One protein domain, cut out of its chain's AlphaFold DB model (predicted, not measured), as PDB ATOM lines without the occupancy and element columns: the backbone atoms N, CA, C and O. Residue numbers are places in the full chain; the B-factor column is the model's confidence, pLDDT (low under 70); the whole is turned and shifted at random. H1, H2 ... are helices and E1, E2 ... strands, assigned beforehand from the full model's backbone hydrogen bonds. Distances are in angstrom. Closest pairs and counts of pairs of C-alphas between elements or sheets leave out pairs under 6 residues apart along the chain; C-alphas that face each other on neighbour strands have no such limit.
ATOM      1  N   LEU A 579      90.031 117.806 110.544       91.75
ATOM      2  CA  LEU A 579      89.185 116.674 110.951       91.75
ATOM      3  C   LEU A 579      88.058 117.100 111.898       91.75
ATOM      4  O   LEU A 579      86.982 116.512 111.859       91.75
ATOM      5  N   LYS A 580      88.273 118.140 112.711       90.50
ATOM      6  CA  LYS A 580      87.259 118.673 113.639       90.50
ATOM      7  C   LYS A 580      86.160 119.484 112.958       90.50
ATOM      8  O   LYS A 580      85.154 119.783 113.593       90.50
ATOM      9  N   HIS A 581      86.366 119.877 111.704       90.69
ATOM     10  CA  HIS A 581      85.442 120.734 110.963       90.69
ATOM     11  C   HIS A 581      84.597 119.975 109.939       90.69
ATOM     12  O   HIS A 581      83.714 120.579 109.326       90.69
ATOM     13  N   ILE A 582      84.863 118.683 109.739       90.06
ATOM     14  CA  ILE A 582      84.096 117.847 108.819       90.06
ATOM     15  C   ILE A 582      82.705 117.606 109.408       90.06
ATOM     16  O   ILE A 582      82.544 117.263 110.580       90.06
ATOM     17  N   ASP A 583      81.702 117.791 108.565       85.88
ATOM     18  CA  ASP A 583      80.319 117.414 108.812       85.88
ATOM     19  C   ASP A 583      79.933 116.404 107.731       85.88
ATOM     20  O   ASP A 583      79.791 116.776 106.569       85.88
ATOM     21  N   LEU A 584      79.798 115.121 108.085       83.50
ATOM     22  CA  LEU A 584      79.524 114.060 107.109       83.50
ATOM     23  C   LEU A 584      78.194 114.261 106.372       83.50
ATOM     24  O   LEU A 584      78.104 113.884 105.207       83.50
ATOM     25  N   ASP A 585      77.208 114.937 106.969       76.25
ATOM     26  CA  ASP A 585      75.947 115.244 106.282       76.25
ATOM     27  C   ASP A 585      76.182 116.214 105.104       76.25
ATOM     28  O   ASP A 585      75.510 116.142 104.067       76.25
ATOM     29  N   ARG A 586      77.167 117.115 105.238       80.44
ATOM     30  CA  ARG A 586      77.513 118.147 104.248       80.44
ATOM     31  C   ARG A 586      78.633 117.720 103.294       80.44
ATOM     32  O   ARG A 586      78.520 117.933 102.085       80.44
ATOM     33  N   ASP A 587      79.712 117.173 103.845       83.81
ATOM     34  CA  ASP A 587      81.030 117.023 103.214       83.81
ATOM     35  C   ASP A 587      81.220 115.670 102.526       83.81
ATOM     36  O   ASP A 587      82.046 115.545 101.615       83.81
ATOM     37  N   LEU A 588      80.441 114.658 102.923       82.69
ATOM     38  CA  LEU A 588      80.433 113.368 102.249       82.69
ATOM     39  C   LEU A 588      79.886 113.539 100.830       82.69
ATOM     40  O   LEU A 588      78.818 114.128 100.630       82.69
ATOM     41  N   LEU A 589      80.623 113.038  99.842       79.12
ATOM     42  CA  LEU A 589      80.178 112.993  98.453       79.12
ATOM     43  C   LEU A 589      79.840 111.559  98.055       79.12
ATOM     44  O   LEU A 589      78.767 111.328  97.516       79.12
ATOM     45  N   HIS A 590      80.717 110.598  98.349       75.50
ATOM     46  CA  HIS A 590      80.570 109.218  97.900       75.50
ATOM     47  C   HIS A 590      81.230 108.208  98.849       75.50
ATOM     48  O   HIS A 590      82.263 108.484  99.465       75.50
ATOM     49  N   GLY A 591      80.668 106.999  98.901       77.25
ATOM     50  CA  GLY A 591      81.146 105.904  99.744       77.25
ATOM     51  C   GLY A 591      80.705 106.016 101.206       77.25
ATOM     52  O   GLY A 591      80.106 107.005 101.621       77.25
ATOM     53  N   HIS A 592      80.973 104.972 101.987       80.94
ATOM     54  CA  HIS A 592      80.662 104.943 103.415       80.94
ATOM     55  C   HIS A 592      81.866 105.426 104.224       80.94
ATOM     56  O   HIS A 592      82.847 104.703 104.368       80.94
ATOM     57  N   TRP A 593      81.784 106.652 104.731       88.06
ATOM     58  CA  TRP A 593      82.784 107.223 105.626       88.06
ATOM     59  C   TRP A 593      82.193 107.343 107.019       88.06
ATOM     60  O   TRP A 593      81.049 107.771 107.168       88.06
ATOM     61  N   GLU A 594      82.979 107.009 108.032       89.94
ATOM     62  CA  GLU A 594      82.537 107.088 109.419       89.94
ATOM     63  C   GLU A 594      83.656 107.564 110.337       89.94
ATOM     64  O   GLU A 594      84.840 107.463 110.019       89.94
ATOM     65  N   TYR A 595      83.268 108.108 111.485       90.81
ATOM     66  CA  TYR A 595      84.215 108.402 112.548       90.81
ATOM     67  C   TYR A 595      84.372 107.190 113.460       90.81
ATOM     68  O   TYR A 595      83.389 106.730 114.038       90.81
ATOM     69  N   ASP A 596      85.616 106.769 113.673       90.56
ATOM     70  CA  ASP A 596      86.003 105.925 114.801       90.56
ATOM     71  C   ASP A 596      86.823 106.768 115.787       90.56
ATOM     72  O   ASP A 596      87.986 107.124 115.560       90.56
ATOM     73  N   GLY A 597      86.167 107.197 116.868       89.62
ATOM     74  CA  GLY A 597      86.728 108.155 117.814       89.62
ATOM     75  C   GLY A 597      87.046 109.504 117.156       89.62
ATOM     76  O   GLY A 597      86.148 110.294 116.881       89.62
ATOM     77  N   GLN A 598      88.336 109.796 116.960       89.44
ATOM     78  CA  GLN A 598      88.825 111.023 116.303       89.44
ATOM     79  C   GLN A 598      89.340 110.783 114.877       89.44
ATOM     80  O   GLN A 598      89.737 111.734 114.202       89.44
ATOM     81  N   SER A 599      89.352 109.528 114.429       91.62
ATOM     82  CA  SER A 599      89.816 109.139 113.104       91.62
ATOM     83  C   SER A 599      88.642 109.089 112.143       91.62
ATOM     84  O   SER A 599      87.568 108.604 112.491       91.62
ATOM     85  N   LEU A 600      88.857 109.573 110.924       92.50
ATOM     86  CA  LEU A 600      87.916 109.392 109.831       92.50
ATOM     87  C   LEU A 600      88.322 108.144 109.040       92.50
ATOM     88  O   LEU A 600      89.444 108.076 108.533       92.50
ATOM     89  N   VAL A 601      87.417 107.176 108.944       90.88
ATOM     90  CA  VAL A 601      87.632 105.886 108.286       90.88
ATOM     91  C   VAL A 601      87.022 105.930 106.886       90.88
ATOM     92  O   VAL A 601      85.852 106.278 106.716       90.88
ATOM     93  N   SER A 602      87.838 105.620 105.878       87.69
ATOM     94  CA  SER A 602      87.416 105.516 104.479       87.69
ATOM     95  C   SER A 602      86.687 104.195 104.208       87.69
ATOM     96  O   SER A 602      86.965 103.210 104.892       87.69
ATOM     97  N   PRO A 603      85.826 104.122 103.176       83.12
ATOM     98  CA  PRO A 603      85.225 102.859 102.761       83.12
ATOM     99  C   PRO A 603      86.278 101.872 102.244       83.12
ATOM    100  O   PRO A 603      87.365 102.265 101.818       83.12
ATOM    101  N   ASP A 604      85.906 100.596 102.206       75.25
ATOM    102  CA  ASP A 604      86.682  99.487 101.632       75.25
ATOM    103  C   ASP A 604      86.568  99.382 100.092       75.25
ATOM    104  O   ASP A 604      87.175  98.511  99.469       75.25
ATOM    105  N   SER A 605      85.811 100.293  99.471       70.31
ATOM    106  CA  SER A 605      85.606 100.408  98.021       70.31
ATOM    107  C   SER A 605      86.512 101.460  97.366       70.31
ATOM    108  O   SER A 605      86.846 102.473  97.981       70.31
ATOM    109  N   ASP A 606      86.774 101.310  96.069       64.88
ATOM    110  CA  ASP A 606      87.568 102.206  95.212       64.88
ATOM    111  C   ASP A 606      86.961 103.605  94.972       64.88
ATOM    112  O   ASP A 606      87.541 104.420  94.255       64.88
ATOM    113  N   LYS A 607      85.807 103.916  95.577       67.19
ATOM    114  CA  LYS A 607      85.029 105.127  95.271       67.19
ATOM    115  C   LYS A 607      84.785 106.049  96.461       67.19
ATOM    116  O   LYS A 607      83.925 106.922  96.393       67.19
ATOM    117  N   GLY A 608      85.488 105.884  97.576       80.06
ATOM    118  CA  GLY A 608      85.354 106.814  98.700       80.06
ATOM    119  C   GLY A 608      85.762 108.239  98.317       80.06
ATOM    120  O   GLY A 608      86.915 108.471  97.967       80.06
ATOM    121  N   LEU A 609      84.848 109.206  98.436       84.50
ATOM    122  CA  LEU A 609      85.150 110.620  98.224       84.50
ATOM    123  C   LEU A 609      84.428 111.502  99.247       84.50
ATOM    124  O   LEU A 609      83.204 111.486  99.366       84.50
ATOM    125  N   PHE A 610      85.186 112.346  99.932       87.38
ATOM    126  CA  PHE A 610      84.658 113.428 100.754       87.38
ATOM    127  C   PHE A 610      85.454 114.700 100.472       87.38
ATOM    128  O   PHE A 610      86.620 114.648 100.071       87.38
ATOM    129  N   GLN A 611      84.816 115.852 100.649       86.69
ATOM    130  CA  GLN A 611      85.452 117.145 100.439       86.69
ATOM    131  C   GLN A 611      85.842 117.760 101.783       86.69
ATOM    132  O   GLN A 611      85.008 117.904 102.668       86.69
ATOM    133  N   LEU A 612      87.102 118.173 101.935       89.38
ATOM    134  CA  LEU A 612      87.523 118.891 103.137       89.38
ATOM    135  C   LEU A 612      86.841 120.272 103.215       89.38
ATOM    136  O   LEU A 612      86.780 120.979 102.204       89.38
ATOM    137  N   PRO A 613      86.389 120.704 104.405       88.25
ATOM    138  CA  PRO A 613      85.573 121.905 104.581       88.25
ATOM    139  C   PRO A 613      86.422 123.179 104.673       88.25
ATOM    140  O   PRO A 613      86.247 123.996 105.577       88.25
ATOM    141  N   ALA A 614      87.369 123.352 103.749       88.44
ATOM    142  CA  ALA A 614      88.267 124.496 103.730       88.44
ATOM    143  C   ALA A 614      88.527 125.011 102.313       88.44
ATOM    144  O   ALA A 614      88.844 124.251 101.398       88.44
ATOM    145  N   VAL A 615      88.460 126.331 102.161       85.12
ATOM    146  CA  VAL A 615      89.046 127.039 101.024       85.12
ATOM    147  C   VAL A 615      90.508 127.285 101.370       85.12
ATOM    148  O   VAL A 615      90.825 128.039 102.289       85.12
ATOM    149  N   VAL A 616      91.403 126.600 100.664       87.31
ATOM    150  CA  VAL A 616      92.846 126.730 100.886       87.31
ATOM    151  C   VAL A 616      93.399 127.972 100.170       87.31
ATOM    152  O   VAL A 616      92.922 128.301  99.081       87.31
ATOM    153  N   PRO A 617      94.378 128.683 100.761       85.88
ATOM    154  CA  PRO A 617      95.082 129.775 100.085       85.88
ATOM    155  C   PRO A 617      95.970 129.252  98.944       85.88
ATOM    156  O   PRO A 617      96.222 128.054  98.856       85.88
ATOM    157  N   ASP A 618      96.507 130.155  98.114       84.75
ATOM    158  CA  ASP A 618      97.394 129.802  96.987       84.75
ATOM    159  C   ASP A 618      98.649 129.021  97.405       84.75
ATOM    160  O   ASP A 618      99.214 128.290  96.596       84.75
ATOM    161  N   SER A 619      99.089 129.179  98.655       88.75
ATOM    162  CA  SER A 619     100.193 128.414  99.224       88.75
ATOM    163  C   SER A 619      99.825 127.884 100.597       88.75
ATOM    164  O   SER A 619      99.461 128.649 101.494       88.75
ATOM    165  N   TYR A 620      99.948 126.576 100.780       91.25
ATOM    166  CA  TYR A 620      99.579 125.916 102.027       91.25
ATOM    167  C   TYR A 620     100.430 124.677 102.289       91.25
ATOM    168  O   TYR A 620     101.041 124.090 101.398       91.25
ATOM    169  N   ARG A 621     100.438 124.253 103.556       91.88
ATOM    170  CA  ARG A 621     100.964 122.952 103.967       91.88
ATOM    171  C   ARG A 621      99.824 122.100 104.501       91.88
ATOM    172  O   ARG A 621      99.172 122.495 105.465       91.88
ATOM    173  N   LEU A 622      99.643 120.925 103.913       92.00
ATOM    174  CA  LEU A 622      98.777 119.875 104.435       92.00
ATOM    175  C   LEU A 622      99.647 118.846 105.160       92.00
ATOM    176  O   LEU A 622     100.539 118.250 104.559       92.00
ATOM    177  N   ASP A 623      99.394 118.658 106.451       92.44
ATOM    178  CA  ASP A 623      99.938 117.554 107.240       92.44
ATOM    179  C   ASP A 623      98.783 116.571 107.511       92.44
ATOM    180  O   ASP A 623      97.745 116.982 108.029       92.44
ATOM    181  N   ALA A 624      98.955 115.294 107.175       90.44
ATOM    182  CA  ALA A 624      97.990 114.232 107.443       90.44
ATOM    183  C   ALA A 624      98.695 113.027 108.074       90.44
ATOM    184  O   ALA A 624      99.859 112.756 107.787       90.44
ATOM    185  N   VAL A 625      97.996 112.300 108.940       90.94
ATOM    186  CA  VAL A 625      98.457 111.015 109.474       90.94
ATOM    187  C   VAL A 625      97.426 109.985 109.061       90.94
ATOM    188  O   VAL A 625      96.249 110.148 109.366       90.94
ATOM    189  N   ALA A 626      97.868 108.960 108.343       89.31
ATOM    190  CA  ALA A 626      96.999 107.896 107.868       89.31
ATOM    191  C   ALA A 626      97.517 106.542 108.352       89.31
ATOM    192  O   ALA A 626      98.726 106.289 108.359       89.31
ATOM    193  N   GLN A 627      96.586 105.675 108.732       88.75
ATOM    194  CA  GLN A 627      96.828 104.267 109.014       88.75
ATOM    195  C   GLN A 627      96.042 103.447 107.996       88.75
ATOM    196  O   GLN A 627      94.875 103.726 107.729       88.75
ATOM    197  N   ARG A 628      96.696 102.448 107.405       86.06
ATOM    198  CA  ARG A 628      96.029 101.497 106.522       86.06
ATOM    199  C   ARG A 628      95.374 100.415 107.376       86.06
ATOM    200  O   ARG A 628      96.085  99.637 108.003       86.06
ATOM    201  N   GLU A 629      94.049 100.356 107.355       83.38
ATOM    202  CA  GLU A 629      93.283  99.301 108.032       83.38
ATOM    203  C   GLU A 629      93.309  97.983 107.238       83.38
ATOM    204  O   GLU A 629      93.520  96.910 107.798       83.38
ATOM    205  N   HIS A 630      93.134  98.055 105.914       78.69
ATOM    206  CA  HIS A 630      93.128  96.902 105.007       78.69
ATOM    207  C   HIS A 630      93.460  97.323 103.558       78.69
ATOM    208  O   HIS A 630      93.685  98.499 103.264       78.69
ATOM    209  N   GLY A 631      93.529  96.349 102.643       79.19
ATOM    210  CA  GLY A 631      93.845  96.570 101.225       79.19
ATOM    211  C   GLY A 631      95.337  96.791 100.947       79.19
ATOM    212  O   GLY A 631      96.173  96.753 101.846       79.19
ATOM    213  N   ASN A 632      95.693  96.987  99.678       78.62
ATOM    214  CA  ASN A 632      97.081  97.196  99.241       78.62
ATOM    215  C   ASN A 632      97.221  98.261  98.138       78.62
ATOM    216  O   ASN A 632      98.231  98.268  97.432       78.62
ATOM    217  N   ASP A 633      96.214  99.122  97.987       82.19
ATOM    218  CA  ASP A 633      96.161 100.158  96.952       82.19
ATOM    219  C   ASP A 633      96.117 101.576  97.549       82.19
ATOM    220  O   ASP A 633      96.387 101.771  98.737       82.19
ATOM    221  N   CYS A 634      95.837 102.579  96.724       83.88
ATOM    222  CA  CYS A 634      96.174 103.961  97.025       83.88
ATOM    223  C   CYS A 634      95.396 104.638  98.165       83.88
ATOM    224  O   CYS A 634      94.215 104.395  98.388       83.88
ATOM    225  N   LEU A 635      96.068 105.603  98.804       87.75
ATOM    226  CA  LEU A 635      95.429 106.785  99.381       87.75
ATOM    227  C   LEU A 635      95.562 107.927  98.369       87.75
ATOM    228  O   LEU A 635      96.678 108.261  97.962       87.75
ATOM    229  N   THR A 636      94.442 108.541  97.996       88.50
ATOM    230  CA  THR A 636      94.428 109.680  97.070       88.50
ATOM    231  C   THR A 636      93.987 110.953  97.781       88.50
ATOM    232  O   THR A 636      92.962 110.972  98.457       88.50
ATOM    233  N   ILE A 637      94.749 112.037  97.611       90.62
ATOM    234  CA  ILE A 637      94.416 113.370  98.124       90.62
ATOM    235  C   ILE A 637      94.328 114.339  96.948       90.62
ATOM    236  O   ILE A 637      95.304 114.555  96.232       90.62
ATOM    237  N   MET A 638      93.166 114.962  96.770       89.12
ATOM    238  CA  MET A 638      92.974 116.021  95.778       89.12
ATOM    239  C   MET A 638      93.473 117.359  96.337       89.12
ATOM    240  O   MET A 638      92.973 117.838  97.353       89.12
ATOM    241  N   LEU A 639      94.458 117.963  95.673       89.38
ATOM    242  CA  LEU A 639      95.125 119.196  96.091       89.38
ATOM    243  C   LEU A 639      94.786 120.346  95.128       89.38
ATOM    244  O   LEU A 639      95.141 120.261  93.949       89.38
ATOM    245  N   PRO A 640      94.123 121.419  95.593       88.12
ATOM    246  CA  PRO A 640      93.969 122.643  94.813       88.12
ATOM    247  C   PRO A 640      95.316 123.370  94.664       88.12
ATOM    248  O   PRO A 640      95.888 123.804  95.651       88.12
ATOM    249  N   ILE A 641      95.836 123.524  93.445       84.25
ATOM    250  CA  ILE A 641      97.122 124.182  93.162       84.25
ATOM    251  C   ILE A 641      96.951 125.122  91.966       84.25
ATOM    252  O   ILE A 641      96.578 124.689  90.873       84.25
ATOM    253  N   GLY A 642      97.216 126.420  92.155       78.19
ATOM    254  CA  GLY A 642      97.185 127.418  91.074       78.19
ATOM    255  C   GLY A 642      95.850 127.486  90.317       78.19
ATOM    256  O   GLY A 642      95.838 127.622  89.093       78.19
ATOM    257  N   GLY A 643      94.727 127.316  91.024       73.19
ATOM    258  CA  GLY A 643      93.380 127.294  90.437       73.19
ATOM    259  C   GLY A 643      93.013 126.005  89.688       73.19
ATOM    260  O   GLY A 643      91.989 125.969  89.008       73.19
ATOM    261  N   LYS A 644      93.828 124.950  89.793       78.19
ATOM    262  CA  LYS A 644      93.547 123.597  89.285       78.19
ATOM    263  C   LYS A 644      93.536 122.595  90.435       78.19
ATOM    264  O   LYS A 644      93.949 122.930  91.536       78.19
ATOM    265  N   SER A 645      93.122 121.360  90.172       81.62
ATOM    266  CA  SER A 645      93.243 120.254  91.125       81.62
ATOM    267  C   SER A 645      94.268 119.239  90.627       81.62
ATOM    268  O   SER A 645      94.257 118.887  89.448       81.62
ATOM    269  N   ALA A 646      95.131 118.761  91.519       86.06
ATOM    270  CA  ALA A 646      96.059 117.664  91.267       86.06
ATOM    271  C   ALA A 646      95.764 116.510  92.233       86.06
ATOM    272  O   ALA A 646      95.618 116.734  93.433       86.06
ATOM    273  N   ALA A 647      95.677 115.281  91.724       89.12
ATOM    274  CA  ALA A 647      95.509 114.099  92.564       89.12
ATOM    275  C   ALA A 647      96.885 113.594  93.013       89.12
ATOM    276  O   ALA A 647      97.668 113.141  92.178       89.12
ATOM    277  N   LEU A 648      97.186 113.681  94.309       90.19
ATOM    278  CA  LEU A 648      98.327 113.008  94.925       90.19
ATOM    279  C   LEU A 648      97.932 111.574  95.247       90.19
ATOM    280  O   LEU A 648      97.103 111.352  96.124       90.19
ATOM    281  N   ILE A 649      98.547 110.624  94.554       88.56
ATOM    282  CA  ILE A 649      98.364 109.190  94.762       88.56
ATOM    283  C   ILE A 649      99.547 108.681  95.581       88.56
ATOM    284  O   ILE A 649     100.705 108.909  95.220       88.56
ATOM    285  N   LEU A 650      99.253 107.979  96.671       87.31
ATOM    286  CA  LEU A 650     100.235 107.328  97.532       87.31
ATOM    287  C   LEU A 650      99.970 105.827  97.562       87.31
ATOM    288  O   LEU A 650      98.847 105.422  97.846       87.31
ATOM    289  N   ASP A 651     101.001 105.016  97.320       84.44
ATOM    290  CA  ASP A 651     100.945 103.544  97.366       84.44
ATOM    291  C   ASP A 651      99.896 102.945  96.400       84.44
ATOM    292  O   ASP A 651      99.209 101.975  96.718       84.44
ATOM    293  N   GLY A 652      99.756 103.528  95.206       84.25
ATOM    294  CA  GLY A 652      98.814 103.075  94.182       84.25
ATOM    295  C   GLY A 652      99.317 101.927  93.308       84.25
ATOM    296  O   GLY A 652     100.516 101.636  93.259       84.25
ATOM    297  N   HIS A 653      98.398 101.298  92.569       79.94
ATOM    298  CA  HIS A 653      98.662 100.179  91.649       79.94
ATOM    299  C   HIS A 653      99.266  98.957  92.363       79.94
ATOM    300  O   HIS A 653     100.304  98.413  91.960       79.94
ATOM    301  N   GLY A 654      98.633  98.544  93.465       80.00
ATOM    302  CA  GLY A 654      99.153  97.489  94.343       80.00
ATOM    303  C   GLY A 654     100.407  97.911  95.122       80.00
ATOM    304  O   GLY A 654     101.255  97.072  95.453       80.00
ATOM    305  N   GLY A 655     100.555  99.215  95.362       79.69
ATOM    306  CA  GLY A 655     101.669  99.808  96.093       79.69
ATOM    307  C   GLY A 655     102.964  99.996  95.322       79.69
ATOM    308  O   GLY A 655     104.053  99.905  95.886       79.69
ATOM    309  N   LYS A 656     102.861 100.192  94.010       81.44
ATOM    310  CA  LYS A 656     104.018 100.354  93.124       81.44
ATOM    311  C   LYS A 656     104.312 101.808  92.794       81.44
ATOM    312  O   LYS A 656     105.455 102.113  92.475       81.44
ATOM    313  N   LEU A 657     103.301 102.675  92.822       84.62
ATOM    314  CA  LEU A 657     103.400 104.035  92.297       84.62
ATOM    315  C   LEU A 657     102.941 105.053  93.340       84.62
ATOM    316  O   LEU A 657     101.871 104.913  93.929       84.62
ATOM    317  N   SER A 658     103.734 106.106  93.522       88.38
ATOM    318  CA  SER A 658     103.333 107.319  94.242       88.38
ATOM    319  C   SER A 658     103.751 108.552  93.441       88.38
ATOM    320  O   SER A 658     104.793 108.527  92.784       88.38
ATOM    321  N   GLY A 659     102.921 109.597  93.435       88.50
ATOM    322  CA  GLY A 659     103.113 110.771  92.577       88.50
ATOM    323  C   GLY A 659     101.820 111.542  92.304       88.50
ATOM    324  O   GLY A 659     100.771 111.249  92.874       88.50
ATOM    325  N   LEU A 660     101.892 112.541  91.423       88.81
ATOM    326  CA  LEU A 660     100.742 113.330  90.981       88.81
ATOM    327  C   LEU A 660     100.162 112.768  89.677       88.81
ATOM    328  O   LEU A 660     100.897 112.477  88.732       88.81
ATOM    329  N   GLN A 661      98.839 112.649  89.589       86.62
ATOM    330  CA  GLN A 661      98.156 112.187  88.378       86.62
ATOM    331  C   GLN A 661      97.915 113.323  87.370       86.62
ATOM    332  O   GLN A 661      97.761 114.486  87.740       86.62
ATOM    333  N   ALA A 662      97.830 112.957  86.085       80.56
ATOM    334  CA  ALA A 662      97.383 113.803  84.973       80.56
ATOM    335  C   ALA A 662      98.208 115.085  84.730       80.56
ATOM    336  O   ALA A 662      97.728 116.037  84.108       80.56
ATOM    337  N   ILE A 663      99.476 115.104  85.154       83.12
ATOM    338  CA  ILE A 663     100.395 116.218  84.894       83.12
ATOM    339  C   ILE A 663     100.716 116.278  83.397       83.12
ATOM    340  O   ILE A 663     101.196 115.307  82.814       83.12
ATOM    341  N   ASP A 664     100.414 117.416  82.765       81.62
ATOM    342  CA  ASP A 664     100.532 117.634  81.315       81.62
ATOM    343  C   ASP A 664      99.834 116.552  80.466       81.62
ATOM    344  O   ASP A 664     100.304 116.175  79.389       81.62
ATOM    345  N   GLY A 665      98.707 116.030  80.964       76.56
ATOM    346  CA  GLY A 665      97.938 114.972  80.303       76.56
ATOM    347  C   GLY A 665      98.573 113.583  80.390       76.56
ATOM    348  O   GLY A 665      98.139 112.675  79.684       76.56
ATOM    349  N   LYS A 666      99.598 113.401  81.233       82.50
ATOM    350  CA  LYS A 666     100.257 112.113  81.460       82.50
ATOM    351  C   LYS A 666      99.857 111.513  82.803       82.50
ATOM    352  O   LYS A 666      99.846 112.193  83.830       82.50
ATOM    353  N   ASN A 667      99.590 110.212  82.794       83.25
ATOM    354  CA  ASN A 667      99.367 109.428  84.003       83.25
ATOM    355  C   ASN A 667     100.624 109.375  84.886       83.25
ATOM    356  O   ASN A 667     101.719 109.749  84.459       83.25
ATOM    357  N   ILE A 668     100.432 108.951  86.135       86.19
ATOM    358  CA  ILE A 668     101.471 108.871  87.172       86.19
ATOM    359  C   ILE A 668     102.681 108.033  86.743       86.19
ATOM    360  O   ILE A 668     103.814 108.427  86.982       86.19
ATOM    361  N   ASP A 669     102.450 106.923  86.049       85.19
ATOM    362  CA  ASP A 669     103.465 106.008  85.517       85.19
ATOM    363  C   ASP A 669     104.289 106.603  84.362       85.19
ATOM    364  O   ASP A 669     105.342 106.079  84.004       85.19
ATOM    365  N   ALA A 670     103.820 107.704  83.776       84.12
ATOM    366  CA  ALA A 670     104.392 108.315  82.585       84.12
ATOM    367  C   ALA A 670     104.849 109.766  82.801       84.12
ATOM    368  O   ALA A 670     105.175 110.461  81.828       84.12
ATOM    369  N   ASN A 671     104.862 110.257  84.043       84.81
ATOM    370  CA  ASN A 671     105.213 111.643  84.342       84.81
ATOM    371  C   ASN A 671     106.369 111.774  85.346       84.81
ATOM    372  O   ASN A 671     106.786 110.822  85.995       84.81
ATOM    373  N   ALA A 672     106.925 112.985  85.438       83.50
ATOM    374  CA  ALA A 672     108.149 113.258  86.195       83.50
ATOM    375  C   ALA A 672     107.968 113.252  87.725       83.50
ATOM    376  O   ALA A 672     108.945 113.429  88.447       83.50
ATOM    377  N   THR A 673     106.736 113.103  88.213       83.38
ATOM    378  CA  THR A 673     106.423 113.083  89.650       83.38
ATOM    379  C   THR A 673     106.383 111.673  90.223       83.38
ATOM    380  O   THR A 673     106.202 111.525  91.430       83.38
ATOM    381  N   LEU A 674     106.562 110.653  89.374       81.50
ATOM    382  CA  LEU A 674     106.712 109.275  89.808       81.50
ATOM    383  C   LEU A 674     107.881 109.171  90.787       81.50
ATOM    384  O   LEU A 674     109.033 109.430  90.437       81.50
ATOM    385  N   SER A 675     107.574 108.757  92.009       72.50
ATOM    386  CA  SER A 675     108.575 108.322  92.968       72.50
ATOM    387  C   SER A 675     108.546 106.800  93.067       72.50
ATOM    388  O   SER A 675     107.502 106.237  93.399       72.50
ATOM    389  N   ASP A 676     109.702 106.159  92.899       58.78
ATOM    390  CA  ASP A 676     109.924 104.734  93.200       58.78
ATOM    391  C   ASP A 676     109.998 104.478  94.720       58.78
ATOM    392  O   ASP A 676     110.774 103.651  95.203       58.78
ATOM    393  N   PHE A 677     109.232 105.232  95.515       53.44
ATOM    394  CA  PHE A 677     109.207 105.069  96.960       53.44
ATOM    395  C   PHE A 677     108.512 103.748  97.294       53.44
ATOM    396  O   PHE A 677     107.289 103.677  97.380       53.44
ATOM    397  N   GLN A 678     109.308 102.694  97.475       51.25
ATOM    398  CA  GLN A 678     108.867 101.483  98.144       51.25
ATOM    399  C   GLN A 678     109.018 101.701  99.649       51.25
ATOM    400  O   GLN A 678     110.155 101.729 100.131       51.25
ATOM    401  N   PRO A 679     107.926 101.866 100.421       49.81
ATOM    402  CA  PRO A 679     108.043 101.744 101.864       49.81
ATOM    403  C   PRO A 679     108.649 100.367 102.146       49.81
ATOM    404  O   PRO A 679     108.239  99.376 101.544       49.81
ATOM    405  N   THR A 680     109.667 100.300 103.001       45.22
ATOM    406  CA  THR A 680     110.286  99.038 103.421       45.22
ATOM    407  C   THR A 680     109.205  98.134 104.013       45.22
ATOM    408  O   THR A 680     108.814  98.305 105.164       45.22
ATOM    409  N   ARG A 681     108.664  97.218 103.204       50.69
ATOM    410  CA  ARG A 681     107.639  96.259 103.614       50.69
ATOM    411  C   ARG A 681     108.347  95.087 104.276       50.69
ATOM    412  O   ARG A 681     108.903  94.240 103.582       50.69
ATOM    413  N   ASP A 682     108.318  95.031 105.601       41.44
ATOM    414  CA  ASP A 682     108.614  93.786 106.300       41.44
ATOM    415  C   ASP A 682     107.356  92.912 106.235       41.44
ATOM    416  O   ASP A 682     106.413  93.054 107.011       41.44
ATOM    417  N   THR A 683     107.280  92.057 105.214       42.00
ATOM    418  CA  THR A 683     106.086  91.268 104.860       42.00
ATOM    419  C   THR A 683     105.767  90.140 105.849       42.00
ATOM    420  O   THR A 683     104.961  89.266 105.540       42.00
ATOM    421  N   THR A 684     106.409  90.108 107.018       36.44
ATOM    422  CA  THR A 684     106.289  89.013 107.993       36.44
ATOM    423  C   THR A 684     105.545  89.378 109.274       36.44
ATOM    424  O   THR A 684     105.218  88.478 110.045       36.44
ATOM    425  N   THR A 685     105.181  90.645 109.495       37.31
ATOM    426  CA  THR A 685     104.340  91.026 110.640       37.31
ATOM    427  C   THR A 685     103.235  91.989 110.224       37.31
ATOM    428  O   THR A 685     103.487  93.061 109.684       37.31
ATOM    429  N   ALA A 686     101.987  91.606 110.499       37.16
ATOM    430  CA  ALA A 686     100.816  92.476 110.451       37.16
ATOM    431  C   ALA A 686     100.893  93.513 111.585       37.16
ATOM    432  O   ALA A 686     100.116  93.467 112.535       37.16
ATOM    433  N   SER A 687     101.893  94.394 111.542       40.31
ATOM    434  CA  SER A 687     101.965  95.534 112.448       40.31
ATOM    435  C   SER A 687     101.407  96.762 111.741       40.31
ATOM    436  O   SER A 687     101.803  97.116 110.637       40.31
ATOM    437  N   THR A 688     100.400  97.356 112.365       45.25
ATOM    438  CA  THR A 688      99.792  98.624 111.983       45.25
ATOM    439  C   THR A 688     100.851  99.723 112.068       45.25
ATOM    440  O   THR A 688     101.367 100.024 113.144       45.25
ATOM    441  N   TRP A 689     101.207 100.327 110.933       50.34
ATOM    442  CA  TRP A 689     102.107 101.481 110.895       50.34
ATOM    443  C   TRP A 689     101.333 102.722 110.445       50.34
ATOM    444  O   TRP A 689     100.707 102.726 109.385       50.34
ATOM    445  N   ALA A 690     101.391 103.788 111.242       56.91
ATOM    446  CA  ALA A 690     100.881 105.099 110.859       56.91
ATOM    447  C   ALA A 690     101.946 105.851 110.048       56.91
ATOM    448  O   ALA A 690     103.098 105.959 110.473       56.91
ATOM    449  N   THR A 691     101.566 106.392 108.890       69.44
ATOM    450  CA  THR A 691     102.468 107.174 108.035       69.44
ATOM    451  C   THR A 691     102.103 108.653 108.106       69.44
ATOM    452  O   THR A 691     100.950 109.035 107.901       69.44
ATOM    453  N   GLY A 692     103.097 109.498 108.396       74.19
ATOM    454  CA  GLY A 692     102.967 110.948 108.292       74.19
ATOM    455  C   GLY A 692     103.121 111.401 106.842       74.19
ATOM    456  O   GLY A 692     104.140 111.135 106.209       74.19
ATOM    457  N   ILE A 693     102.124 112.112 106.332       78.69
ATOM    458  CA  ILE A 693     102.069 112.658 104.978       78.69
ATOM    459  C   ILE A 693     102.164 114.176 105.083       78.69
ATOM    460  O   ILE A 693     101.432 114.806 105.846       78.69
ATOM    461  N   ARG A 694     103.063 114.778 104.302       81.75
ATOM    462  CA  ARG A 694     103.196 116.232 104.201       81.75
ATOM    463  C   ARG A 694     103.217 116.652 102.740       81.75
ATOM    464  O   ARG A 694     104.155 116.315 102.025       81.75
ATOM    465  N   ALA A 695     102.231 117.443 102.338       79.00
ATOM    466  CA  ALA A 695     102.189 118.104 101.038       79.00
ATOM    467  C   ALA A 695     102.349 119.620 101.223       79.00
ATOM    468  O   ALA A 695     101.790 120.200 102.154       79.00
ATOM    469  N   THR A 696     103.137 120.254 100.355       79.12
ATOM    470  CA  THR A 696     103.276 121.717 100.281       79.12
ATOM    471  C   THR A 696     102.903 122.128  98.867       79.12
ATOM    472  O   THR A 696     103.479 121.586  97.923       79.12
ATOM    473  N   ALA A 697     101.917 123.008  98.750       78.56
ATOM    474  CA  ALA A 697     101.421 123.547  97.489       78.56
ATOM    475  C   ALA A 697     101.835 125.008  97.343       78.56
ATOM    476  O   ALA A 697     101.808 125.722  98.379       78.56
TER     477      ALA A 697
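Overview. This is residues 579 to 697 of the 697 residues of an uncharacterized protein of Planctomycetia bacterium 21-64-5 (UniProt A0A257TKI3). Two small sheets stand loosely face to face across a gap, the three-strand sheet E5, E6, E7 over the two-strand ladder E4 and E8, and a side group made of H1, E1 and the short hairpin E2 and E3 sits beyond the E4 edge of the ladder. Long links join these parts: residues 602 to 620 run from the side group back to E4, and residues 661 to 689 join E7 to E8, with residues 680 to 687 sticking out as a free loop. The printed part has 119 residues, with two named helices and eight named strands in the order H1, E1, E2, E3, E4, E5, E6, H2, E7, E8; 50 of the residues are in named elements, under half, and the class is mostly strand. The larger sheet has the order E5, E6, E7, and the three sheets are antiparallel. The whole is compact, with a radius of gyration of the C-alphas of 15.0 A and spans of 39 by 37 by 23 A.

Arrangement. The largest sheet has E6, residues 644 to 651, as its inner strand, with E5, residues 635 to 641, and E7, residues 657 to 660, as edge strands. E5 and E6 form a hairpin, antiparallel at 155 degrees, with N 637 and O 648 at 2.9 A and N 641 and O 644 at 2.7 A, both within hydrogen-bond range. E6 and E7 are antiparallel at 166 degrees, with N 649 and O 659 at 2.9 A. H2, residues 652 to 655, only grazes this sheet; its closest C-alphas to E7 are those of Gly 652 and Ser 658, 6.2 A apart. E4, residues 621 to 627, and E8, residues 690 to 696, are antiparallel neighbours at 162 degrees, with N 624 and O 693 at 2.9 A and N 693 and O 624 at 2.8 A. E4 and E8 are each apart from E5, E6 and E7. E2, residues 594 to 596, and E3, residues 599 to 601, form a hairpin, antiparallel at 137 degrees, with N 596 and O 599 at 2.9 A. E3 and E4 are near each other, with 6 pairs of C-alphas within 10 A. E1, residues 588 to 590, pairs with no named strand, but is paired antiparallel with residues 609 to 610. H1, residues 584 to 587, and E1 meet only through their link. H1 and H2 are too short for any O i to N i+4 pair; of their single O i to N i+3 pairs, that of H2 is within range and that of H1 is not.

Along the chain. E5 begins at C-alpha 635, (95.429, 106.785, 99.381), and is 18.6 A long from first to last C-alpha. E6 is the longest strand by residues, at 22.9 A, and E7 measures 9.8 A. E4 and E8 are each 19.8 A long, and E8 ends at C-alpha 696, (103.276, 121.717, 100.281). H1 begins at C-alpha 584, (79.524, 114.060, 107.109), and measures 5.1 A; H2 measures 4.7 A. E1, E2 and E3 measure 6.0 A, 6.5 A and 6.2 A.

Size, cuts and confidence. The two C-alphas farthest apart are those of Gly 643 and Thr 684, at 44.0 A. Residues 680 to 687 stand free; without them the body spans 38 by 33 by 23 A. The links E3 to E4, 19 residues, and E7 to E8, 29 residues, are long. The printed part has no cut, and residue 697 is the chain's last. The mean pLDDT of the printed part is 79.4, and residues 606 to 607 and 676 to 691 are under 70.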